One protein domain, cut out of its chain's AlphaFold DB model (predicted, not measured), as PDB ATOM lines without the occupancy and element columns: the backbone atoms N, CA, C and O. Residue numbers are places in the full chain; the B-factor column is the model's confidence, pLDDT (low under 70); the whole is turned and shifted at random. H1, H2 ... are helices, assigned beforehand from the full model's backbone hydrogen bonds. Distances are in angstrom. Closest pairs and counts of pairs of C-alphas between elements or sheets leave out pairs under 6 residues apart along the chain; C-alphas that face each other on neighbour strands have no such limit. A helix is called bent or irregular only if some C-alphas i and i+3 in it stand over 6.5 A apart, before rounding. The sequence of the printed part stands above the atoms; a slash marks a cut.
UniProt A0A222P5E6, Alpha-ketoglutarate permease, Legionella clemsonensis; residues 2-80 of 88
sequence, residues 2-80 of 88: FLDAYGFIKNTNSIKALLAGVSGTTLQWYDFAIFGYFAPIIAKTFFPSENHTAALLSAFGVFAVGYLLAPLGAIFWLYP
ATOM      1  N   PHE A   2     132.947 174.794 150.158       42.69
ATOM      2  CA  PHE A   2     131.966 175.021 151.246       42.69
ATOM      3  C   PHE A   2     132.613 175.131 152.647       42.69
ATOM      4  O   PHE A   2     132.104 175.831 153.516       42.69
ATOM      5  N   LEU A   3     133.768 174.485 152.856       46.72
ATOM      6  CA  LEU A   3     134.519 174.519 154.122       46.72
ATOM      7  C   LEU A   3     135.366 175.798 154.307       46.72
ATOM      8  O   LEU A   3     135.622 176.191 155.442       46.72
ATOM      9  N   ASP A   4     135.728 176.494 153.223       45.19
ATOM     10  CA  ASP A   4     136.556 177.714 153.279       45.19
ATOM     11  C   ASP A   4     135.738 178.943 153.713       45.19
ATOM     12  O   ASP A   4     136.224 179.798 154.454       45.19
ATOM     13  N   ALA A   5     134.454 178.990 153.344       50.44
ATOM     14  CA  ALA A   5     133.528 180.023 153.807       50.44
ATOM     15  C   ALA A   5     133.236 179.907 155.316       50.44
ATOM     16  O   ALA A   5     133.076 180.914 156.004       50.44
ATOM     17  N   TYR A   6     133.232 178.682 155.852       55.59
ATOM     18  CA  TYR A   6     133.031 178.438 157.283       55.59
ATOM     19  C   TYR A   6     134.264 178.828 158.118       55.59
ATOM     20  O   TYR A   6     134.136 179.332 159.235       55.59
ATOM     21  N   GLY A   7     135.469 178.658 157.560       49.12
ATOM     22  CA  GLY A   7     136.727 179.096 158.173       49.12
ATOM     23  C   GLY A   7     136.842 180.619 158.331       49.12
ATOM     24  O   GLY A   7     137.362 181.083 159.345       49.12
ATOM     25  N   PHE A   8     136.289 181.398 157.392       53.41
ATOM     26  CA  PHE A   8     136.249 182.866 157.468       53.41
ATOM     27  C   PHE A   8     135.344 183.379 158.604       53.41
ATOM     28  O   PHE A   8     135.703 184.329 159.299       53.41
ATOM     29  N   ILE A   9     134.217 182.707 158.868       58.69
ATOM     30  CA  ILE A   9     133.321 183.042 159.994       58.69
ATOM     31  C   ILE A   9     133.978 182.718 161.347       58.69
ATOM     32  O   ILE A   9     133.710 183.383 162.347       58.69
ATOM     33  N   LYS A  10     134.873 181.724 161.393       56.12
ATOM     34  CA  LYS A  10     135.457 181.219 162.644       56.12
ATOM     35  C   LYS A  10     136.559 182.115 163.238       56.12
ATOM     36  O   LYS A  10     136.869 181.959 164.415       56.12
ATOM     37  N   ASN A  11     137.158 183.030 162.466       60.94
ATOM     38  CA  ASN A  11     138.407 183.725 162.844       60.94
ATOM     39  C   ASN A  11     138.274 185.254 163.021       60.94
ATOM     40  O   ASN A  11     139.208 186.019 162.798       60.94
ATOM     41  N   THR A  12     137.097 185.743 163.396       60.72
ATOM     42  CA  THR A  12     136.881 187.153 163.748       60.72
ATOM     43  C   THR A  12     135.957 187.206 164.951       60.72
ATOM     44  O   THR A  12     135.014 186.426 165.015       60.72
ATOM     45  N   ASN A  13     136.229 188.115 165.900       67.00
ATOM     46  CA  ASN A  13     135.369 188.408 167.052       67.00
ATOM     47  C   ASN A  13     133.894 188.289 166.641       67.00
ATOM     48  O   ASN A  13     133.434 189.103 165.840       67.00
ATOM     49  N   SER A  14     133.169 187.287 167.147       72.25
ATOM     50  CA  SER A  14     131.871 186.850 166.601       72.25
ATOM     51  C   SER A  14     130.836 187.977 166.490       72.25
ATOM     52  O   SER A  14     129.979 187.961 165.612       72.25
ATOM     53  N   ILE A  15     130.970 189.009 167.329       77.19
ATOM     54  CA  ILE A  15     130.169 190.239 167.290       77.19
ATOM     55  C   ILE A  15     130.366 191.015 165.978       77.19
ATOM     56  O   ILE A  15     129.395 191.492 165.405       77.19
ATOM     57  N   LYS A  16     131.592 191.126 165.450       75.44
ATOM     58  CA  LYS A  16     131.863 191.820 164.178       75.44
ATOM     59  C   LYS A  16     131.250 191.083 162.986       75.44
ATOM     60  O   LYS A  16     130.677 191.729 162.115       75.44
ATOM     61  N   ALA A  17     131.336 189.750 162.962       78.25
ATOM     62  CA  ALA A  17     130.715 188.933 161.918       78.25
ATOM     63  C   ALA A  17     129.180 189.019 161.974       78.25
ATOM     64  O   ALA A  17     128.529 189.177 160.942       78.25
ATOM     65  N   LEU A  18     128.607 189.007 163.183       79.12
ATOM     66  CA  LEU A  18     127.176 189.214 163.393       79.12
ATOM     67  C   LEU A  18     126.730 190.605 162.918       79.12
ATOM     68  O   LEU A  18     125.767 190.705 162.166       79.12
ATOM     69  N   LEU A  19     127.446 191.669 163.292       81.69
ATOM     70  CA  LEU A  19     127.140 193.037 162.856       81.69
ATOM     71  C   LEU A  19     127.266 193.201 161.333       81.69
ATOM     72  O   LEU A  19     126.442 193.882 160.723       81.69
ATOM     73  N   ALA A  20     128.244 192.547 160.701       79.75
ATOM     74  CA  ALA A  20     128.376 192.528 159.245       79.75
ATOM     75  C   ALA A  20     127.184 191.821 158.565       79.75
ATOM     76  O   ALA A  20     126.648 192.334 157.586       79.75
ATOM     77  N   GLY A  21     126.709 190.693 159.106       82.94
ATOM     78  CA  GLY A  21     125.530 189.994 158.577       82.94
ATOM     79  C   GLY A  21     124.212 190.748 158.808       82.94
ATOM     80  O   GLY A  21     123.370 190.841 157.911       82.94
ATOM     81  N   VAL A  22     124.045 191.333 159.998       86.69
ATOM     82  CA  VAL A  22     122.850 192.102 160.371       86.69
ATOM     83  C   VAL A  22     122.759 193.390 159.559       86.69
ATOM     84  O   VAL A  22     121.705 193.654 158.999       86.69
ATOM     85  N   SER A  23     123.847 194.153 159.427       88.25
ATOM     86  CA  SER A  23     123.841 195.398 158.639       88.25
ATOM     87  C   SER A  23     123.450 195.166 157.180       88.25
ATOM     88  O   SER A  23     122.606 195.896 156.663       88.25
ATOM     89  N   GLY A  24     123.975 194.117 156.538       84.25
ATOM     90  CA  GLY A  24     123.572 193.742 155.181       84.25
ATOM     91  C   GLY A  24     122.085 193.389 155.085       84.25
ATOM     92  O   GLY A  24     121.385 193.867 154.194       84.25
ATOM     93  N   THR A  25     121.579 192.624 156.054       85.88
ATOM     94  CA  THR A  25     120.157 192.254 156.116       85.88
ATOM     95  C   THR A  25     119.271 193.486 156.323       85.88
ATOM     96  O   THR A  25     118.290 193.672 155.608       85.88
ATOM     97  N   THR A  26     119.622 194.373 157.256       90.81
ATOM     98  CA  THR A  26     118.873 195.605 157.538       90.81
ATOM     99  C   THR A  26     118.829 196.539 156.334       90.81
ATOM    100  O   THR A  26     117.768 197.085 156.040       90.81
ATOM    101  N   LEU A  27     119.940 196.699 155.611       88.94
ATOM    102  CA  LEU A  27     119.982 197.528 154.402       88.94
ATOM    103  C   LEU A  27     119.050 196.993 153.307       88.94
ATOM    104  O   LEU A  27     118.386 197.780 152.639       88.94
ATOM    105  N   GLN A  28     118.936 195.671 153.169       84.44
ATOM    106  CA  GLN A  28     118.008 195.052 152.223       84.44
ATOM    107  C   GLN A  28     116.543 195.341 152.590       84.44
ATOM    108  O   GLN A  28     115.756 195.754 151.742       84.44
ATOM    109  N   TRP A  29     116.184 195.194 153.870       87.69
ATOM    110  CA  TRP A  29     114.841 195.525 154.363       87.69
ATOM    111  C   TRP A  29     114.507 197.013 154.248       87.69
ATOM    112  O   TRP A  29     113.356 197.364 153.990       87.69
ATOM    113  N   TYR A  30     115.502 197.882 154.417       91.44
ATOM    114  CA  TYR A  30     115.343 199.322 154.257       91.44
ATOM    115  C   TYR A  30     114.971 199.696 152.816       91.44
ATOM    116  O   TYR A  30     113.995 200.418 152.607       91.44
ATOM    117  N   ASP A  31     115.685 199.149 151.828       86.50
ATOM    118  CA  ASP A  31     115.387 199.373 150.410       86.50
ATOM    119  C   ASP A  31     113.987 198.851 150.032       86.50
ATOM    120  O   ASP A  31     113.205 199.564 149.400       86.50
ATOM    121  N   PHE A  32     113.600 197.668 150.533       87.75
ATOM    122  CA  PHE A  32     112.253 197.118 150.337       87.75
ATOM    123  C   PHE A  32     111.142 198.016 150.892       87.75
ATOM    124  O   PHE A  32     110.112 198.205 150.238       87.75
ATOM    125  N   ALA A  33     111.338 198.571 152.088       91.00
ATOM    126  CA  ALA A  33     110.358 199.449 152.718       91.00
ATOM    127  C   ALA A  33     110.183 200.758 151.934       91.00
ATOM    128  O   ALA A  33     109.054 201.197 151.703       91.00
ATOM    129  N   ILE A  34     111.293 201.351 151.479       92.75
ATOM    130  CA  ILE A  34     111.276 202.548 150.632       92.75
ATOM    131  C   ILE A  34     110.568 202.250 149.314       92.75
ATOM    132  O   ILE A  34     109.653 202.984 148.936       92.75
ATOM    133  N   PHE A  35     110.932 201.162 148.632       88.75
ATOM    134  CA  PHE A  35     110.292 200.789 147.377       88.75
ATOM    135  C   PHE A  35     108.780 200.602 147.549       88.75
ATOM    136  O   PHE A  35     108.011 201.150 146.765       88.75
ATOM    137  N   GLY A  36     108.336 199.903 148.598       88.94
ATOM    138  CA  GLY A  36     106.912 199.727 148.891       88.94
ATOM    139  C   GLY A  36     106.166 201.050 149.104       88.94
ATOM    140  O   GLY A  36     105.038 201.200 148.634       88.94
ATOM    141  N   TYR A  37     106.806 202.033 149.744       90.44
ATOM    142  CA  TYR A  37     106.240 203.372 149.931       90.44
ATOM    143  C   TYR A  37     106.129 204.159 148.615       90.44
ATOM    144  O   TYR A  37     105.118 204.815 148.361       90.44
ATOM    145  N   PHE A  38     107.143 204.068 147.748       89.56
ATOM    146  CA  PHE A  38     107.169 204.761 146.456       89.56
ATOM    147  C   PHE A  38     106.487 203.991 145.314       89.56
ATOM    148  O   PHE A  38     106.215 204.578 144.265       89.56
ATOM    149  N   ALA A  39     106.140 202.718 145.506       88.06
ATOM    150  CA  ALA A  39     105.478 201.861 144.523       88.06
ATOM    151  C   ALA A  39     104.274 202.514 143.812       88.06
ATOM    152  O   ALA A  39     104.231 202.454 142.583       88.06
ATOM    153  N   PRO A  40     103.318 203.186 144.492       84.94
ATOM    154  CA  PRO A  40     102.195 203.830 143.806       84.94
ATOM    155  C   PRO A  40     102.605 205.019 142.926       84.94
ATOM    156  O   PRO A  40     101.919 205.315 141.946       84.94
ATOM    157  N   ILE A  41     103.706 205.702 143.253       86.62
ATOM    158  CA  ILE A  41     104.246 206.812 142.456       86.62
ATOM    159  C   ILE A  41     104.934 206.245 141.211       86.62
ATOM    160  O   ILE A  41     104.610 206.646 140.096       86.62
ATOM    161  N   ILE A  42     105.798 205.242 141.394       85.75
ATOM    162  CA  ILE A  42     106.492 204.535 140.306       85.75
ATOM    163  C   ILE A  42     105.472 203.916 139.338       85.75
ATOM    164  O   ILE A  42     105.578 204.093 138.126       85.75
ATOM    165  N   ALA A  43     104.434 203.263 139.861       86.12
ATOM    166  CA  ALA A  43     103.361 202.679 139.065       86.12
ATOM    167  C   ALA A  43     102.669 203.710 138.163       86.12
ATOM    168  O   ALA A  43     102.485 203.453 136.978       86.12
ATOM    169  N   LYS A  44     102.323 204.892 138.691       82.19
ATOM    170  CA  LYS A  44     101.659 205.948 137.908       82.19
ATOM    171  C   LYS A  44     102.571 206.581 136.856       82.19
ATOM    172  O   LYS A  44     102.085 206.950 135.793       82.19
ATOM    173  N   THR A  45     103.864 206.724 137.147       82.81
ATOM    174  CA  THR A  45     104.825 207.350 136.227       82.81
ATOM    175  C   THR A  45     105.230 206.420 135.083       82.81
ATOM    176  O   THR A  45     105.348 206.881 133.952       82.81
ATOM    177  N   PHE A  46     105.434 205.128 135.352       77.56
ATOM    178  CA  PHE A  46     105.929 204.168 134.355       77.56
ATOM    179  C   PHE A  46     104.822 203.364 133.663       77.56
ATOM    180  O   PHE A  46     105.001 202.951 132.520       77.56
ATOM    181  N   PHE A  47     103.676 203.169 134.321       75.00
ATOM    182  CA  PHE A  47     102.534 202.424 133.787       75.00
ATOM    183  C   PHE A  47     101.247 203.255 133.914       75.00
ATOM    184  O   PHE A  47     100.402 202.961 134.766       75.00
ATOM    185  N   PRO A  48     101.064 204.301 133.083       68.31
ATOM    186  CA  PRO A  48      99.799 205.025 133.013       68.31
ATOM    187  C   PRO A  48      98.716 204.076 132.476       68.31
ATOM    188  O   PRO A  48      98.569 203.880 131.274       68.31
ATOM    189  N   SER A  49      97.999 203.423 133.388       63.56
ATOM    190  CA  SER A  49      96.940 202.454 133.101       63.56
ATOM    191  C   SER A  49      95.606 202.992 133.609       63.56
ATOM    192  O   SER A  49      95.562 203.627 134.664       63.56
ATOM    193  N   GLU A  50      94.508 202.700 132.903       67.50
ATOM    194  CA  GLU A  50      93.142 203.012 133.359       67.50
ATOM    195  C   GLU A  50      92.822 202.375 134.721       67.50
ATOM    196  O   GLU A  50      92.006 202.901 135.476       67.50
ATOM    197  N   ASN A  51      93.496 201.272 135.072       76.88
ATOM    198  CA  ASN A  51      93.282 200.547 136.319       76.88
ATOM    199  C   ASN A  51      94.464 200.704 137.283       76.88
ATOM    200  O   ASN A  51      95.537 200.128 137.092       76.88
ATOM    201  N   HIS A  52      94.231 201.421 138.386       76.75
ATOM    202  CA  HIS A  52      95.253 201.715 139.397       76.75
ATOM    203  C   HIS A  52      95.905 200.450 139.988       76.75
ATOM    204  O   HIS A  52      97.121 200.399 140.173       76.75
ATOM    205  N   THR A  53      95.116 199.398 140.219       82.06
ATOM    206  CA  THR A  53      95.589 198.126 140.788       82.06
ATOM    207  C   THR A  53      96.530 197.373 139.845       82.06
ATOM    208  O   THR A  53      97.518 196.793 140.293       82.06
ATOM    209  N   ALA A  54      96.265 197.408 138.534       83.19
ATOM    210  CA  ALA A  54      97.106 196.745 137.538       83.19
ATOM    211  C   ALA A  54      98.478 197.431 137.417       83.19
ATOM    212  O   ALA A  54      99.504 196.752 137.346       83.19
ATOM    213  N   ALA A  55      98.509 198.766 137.487       83.75
ATOM    214  CA  ALA A  55      99.751 199.537 137.486       83.75
ATOM    215  C   ALA A  55     100.622 199.221 138.716       83.75
ATOM    216  O   ALA A  55     101.823 198.976 138.574       83.75
ATOM    217  N   LEU A  56     100.033 199.147 139.918       84.62
ATOM    218  CA  LEU A  56     100.775 198.753 141.123       84.62
ATOM    219  C   LEU A  56     101.360 197.344 140.993       84.62
ATOM    220  O   LEU A  56     102.539 197.143 141.281       84.62
ATOM    221  N   LEU A  57     100.562 196.380 140.523       87.62
ATOM    222  CA  LEU A  57     101.018 195.000 140.352       87.62
ATOM    223  C   LEU A  57     102.188 194.905 139.365       87.62
ATOM    224  O   LEU A  57     103.148 194.182 139.625       87.62
ATOM    225  N   SER A  58     102.147 195.672 138.274       85.00
ATOM    226  CA  SER A  58     103.255 195.729 137.315       85.00
ATOM    227  C   SER A  58     104.536 196.318 137.923       85.00
ATOM    228  O   SER A  58     105.611 195.759 137.716       85.00
ATOM    229  N   ALA A  59     104.432 197.364 138.752       87.12
ATOM    230  CA  ALA A  59     105.584 197.939 139.450       87.12
ATOM    231  C   ALA A  59     106.221 196.941 140.437       87.12
ATOM    232  O   ALA A  59     107.440 196.761 140.428       87.12
ATOM    233  N   PHE A  60     105.410 196.229 141.229       87.50
ATOM    234  CA  PHE A  60     105.903 195.152 142.098       87.50
ATOM    235  C   PHE A  60     106.483 193.974 141.304       87.50
ATOM    236  O   PHE A  60     107.466 193.371 141.733       87.50
ATOM    237  N   GLY A  61     105.918 193.660 140.136       88.56
ATOM    238  CA  GLY A  61     106.421 192.612 139.250       88.56
ATOM    239  C   GLY A  61     107.823 192.917 138.721       88.56
ATOM    240  O   GLY A  61     108.710 192.070 138.817       88.56
ATOM    241  N   VAL A  62     108.060 194.140 138.235       86.88
ATOM    242  CA  VAL A  62     109.394 194.580 137.784       86.88
ATOM    243  C   VAL A  62     110.408 194.513 138.927       86.88
ATOM    244  O   VAL A  62     111.526 194.031 138.739       86.88
ATOM    245  N   PHE A  63     110.002 194.930 140.125       85.75
ATOM    246  CA  PHE A  63     110.834 194.851 141.320       85.75
ATOM    247  C   PHE A  63     111.217 193.411 141.687       85.75
ATOM    248  O   PHE A  63     112.393 193.110 141.905       85.75
ATOM    249  N   ALA A  64     110.245 192.495 141.680       86.81
ATOM    250  CA  ALA A  64     110.476 191.080 141.954       86.81
ATOM    251  C   ALA A  64     111.415 190.436 140.922       86.81
ATOM    252  O   ALA A  64     112.321 189.686 141.288       86.81
ATOM    253  N   VAL A  65     111.249 190.764 139.636       88.50
ATOM    254  CA  VAL A  65     112.141 190.286 138.571       88.50
ATOM    255  C   VAL A  65     113.565 190.804 138.783       88.50
ATOM    256  O   VAL A  65     114.508 190.019 138.710       88.50
ATOM    257  N   GLY A  66     113.741 192.085 139.120       83.62
ATOM    258  CA  GLY A  66     115.055 192.659 139.430       83.62
ATOM    259  C   GLY A  66     115.759 191.955 140.595       83.62
ATOM    260  O   GLY A  66     116.948 191.642 140.504       83.62
ATOM    261  N   TYR A  67     115.015 191.618 141.652       82.12
ATOM    262  CA  TYR A  67     115.559 190.891 142.801       82.12
ATOM    263  C   TYR A  67     115.989 189.456 142.455       82.12
ATOM    264  O   TYR A  67     117.015 188.982 142.941       82.12
ATOM    265  N   LEU A  68     115.257 188.770 141.570       83.50
ATOM    266  CA  LEU A  68     115.617 187.430 141.087       83.50
ATOM    267  C   LEU A  68     116.788 187.441 140.098       83.50
ATOM    268  O   LEU A  68     117.547 186.474 140.025       83.50
ATOM    269  N   LEU A  69     116.972 188.530 139.353       81.56
ATOM    270  CA  LEU A  69     118.108 188.686 138.447       81.56
ATOM    271  C   LEU A  69     119.433 188.882 139.197       81.56
ATOM    272  O   LEU A  69     120.472 188.488 138.674       81.56
ATOM    273  N   ALA A  70     119.424 189.414 140.422       79.12
ATOM    274  CA  ALA A  70     120.634 189.611 141.226       79.12
ATOM    275  C   ALA A  70     121.442 188.311 141.496       79.12
ATOM    276  O   ALA A  70     122.640 188.286 141.192       79.12
ATOM    277  N   PRO A  71     120.852 187.202 141.993       76.00
ATOM    278  CA  PRO A  71     121.576 185.939 142.144       76.00
ATOM    279  C   PRO A  71     121.960 185.318 140.797       76.00
ATOM    280  O   PRO A  71     123.032 184.726 140.682       76.00
ATOM    281  N   LEU A  72     121.136 185.484 139.757       76.75
ATOM    282  CA  LEU A  72     121.450 184.985 138.414       76.75
ATOM    283  C   LEU A  72     122.659 185.712 137.808       76.75
ATOM    284  O   LEU A  72     123.526 185.069 137.217       76.75
ATOM    285  N   GLY A  73     122.766 187.025 138.020       65.06
ATOM    286  CA  GLY A  73     123.930 187.823 137.646       65.06
ATOM    287  C   GLY A  73     125.188 187.401 138.405       65.06
ATOM    288  O   GLY A  73     126.246 187.250 137.794       65.06
ATOM    289  N   ALA A  74     125.074 187.125 139.708       70.06
ATOM    290  CA  ALA A  74     126.184 186.599 140.502       70.06
ATOM    291  C   ALA A  74     126.657 185.230 139.986       70.06
ATOM    292  O   ALA A  74     127.856 185.015 139.838       70.06
ATOM    293  N   ILE A  75     125.736 184.327 139.646       75.69
ATOM    294  CA  ILE A  75     126.077 183.010 139.093       75.69
ATOM    295  C   ILE A  75     126.754 183.164 137.730       75.69
ATOM    296  O   ILE A  75     127.815 182.580 137.518       75.69
ATOM    297  N   PHE A  76     126.191 183.973 136.832       74.44
ATOM    298  CA  PHE A  76     126.720 184.161 135.483       74.44
ATOM    299  C   PHE A  76     128.104 184.828 135.475       74.44
ATOM    300  O   PHE A  76     128.972 184.428 134.702       74.44
ATOM    301  N   TRP A  77     128.340 185.806 136.354       65.94
ATOM    302  CA  TRP A  77     129.621 186.513 136.440       65.94
ATOM    303  C   TRP A  77     130.692 185.747 137.239       65.94
ATOM    304  O   TRP A  77     131.883 185.850 136.932       65.94
ATOM    305  N   LEU A  78     130.299 184.947 138.238       62.31
ATOM    306  CA  LEU A  78     131.232 184.169 139.064       62.31
ATOM    307  C   LEU A  78     131.683 182.865 138.383       62.31
ATOM    308  O   LEU A  78     132.846 182.477 138.525       62.31
ATOM    309  N   TYR A  79     130.815 182.212 137.598       60.69
ATOM    310  CA  TYR A  79     131.142 180.958 136.901       60.69
ATOM    311  C   TYR A  79     132.408 181.014 136.017       60.69
ATOM    312  O   TYR A  79     133.205 180.074 136.073       60.69
ATOM    313  N   PRO A  80     132.661 182.074 135.219       57.31
ATOM    314  CA  PRO A  80     133.856 182.134 134.381       57.31
ATOM    315  C   PRO A  80     135.129 182.527 135.145       57.31
ATOM    316  O   PRO A  80     136.224 182.303 134.633       57.31
TER     317      PRO A  80
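What this domain is: This is residues 2 to 80 of the 88 residues of the protein "Alpha-ketoglutarate permease" of Legionella clemsonensis (UniProt A0A222P5E6). Two long helices, H2 and H3, make a V that is closed at one end, where the kinked last part of H2 meets the first part of H3, and open at the other. The short helix H1 makes a corner at the other end of H2, and residues 64 to 80, most of them in H3, stand free as the second arm of the V. The printed part has 79 residues with three named helices, H1, H2 and H3 in that order along the chain, and no named strand; its class is all helix. The whole is extended, with a radius of gyration of the C-alphas of 18.4 A, and flat in outline, with spans of 57 by 32 by 14 A.

How they stand to each other: The printed part begins with H1, residues 2 to 10, of which residues 2 to 7 stand free. A tight link of three residues joins it to H2, residues 14 to 46. H1 and H2 are close but not clearly touching: their closest C-alphas, those of Ile 9 and Ala 17, are 6.7 A apart. Their lines are only just about perpendicular, at 71 degrees, and their centres are 26.7 A apart. Residues 19 to 31 of H2 stand free. H2 is irregular, with C-alphas 37 and 40 lying 7.4 A apart, and has a kink of 58 degrees near residue 40. A tight link of five residues joins H2 to H3, residues 52 to 78. H2 and H3 touch, with 12 pairs of C-alphas within 8 A; the closest C-alphas are those of Ala 43 and Ala 55, 5.0 A apart. H2 touches H3 with residues 39 to 44 alone, and H3 touches H2 with residues 52 to 60 alone. The two helices form a helical hairpin, running opposite ways at a steep tilt of 40 degrees, with their centres 14.4 A apart. H3 has a kink of 27 degrees near residue 71; it is neither bent nor irregular, but only just: C-alphas 68 and 71 are 6.2 A apart. H1 and H3 are apart. In the helices' backbones, the O i to N i+4 pairs within hydrogen-bond range are 3 of 5 in H1, 27 of 29 in H2 and 21 of 23 in H3.

Where its parts are: H1 runs from Phe 2, whose C-alpha is at (131.966, 175.021, 151.246), to Lys 10, and measures 13.4 A from first to last C-alpha. H2, the longest helix with 33 residues, begins at Ser 14 with its C-alpha at (131.871, 186.850, 166.601) and ends at Phe 46 with its C-alpha at (105.929, 204.168, 134.355); its first and last C-alphas are 44.9 A apart. H3 has 27 residues, from His 52 to Leu 78, and measures 40.0 A from first to last C-alpha. The C-alpha of Leu 78 is at (131.232, 184.169, 139.064).

The domain as a whole: The two C-alphas farthest apart, those of Asn 11 and Glu 50, are 57.4 A from each other, while the first and last printed C-alphas, those of Phe 2 and Pro 80, are 18.4 A apart. The printed part runs from residue 2 to residue 80 of a full chain of 88 residues and has no cut. Both links, H1 to H2 and H2 to H3, are tight. The mean pLDDT of the printed part is 77.1; that of H1 is 51, that of H2 is 85 and that of H3 is 80. The model's confidence is low, with pLDDT under 70, at 20 residues: residues 2 to 13, residues 48 to 50, residue 73 and residues 77 to 80.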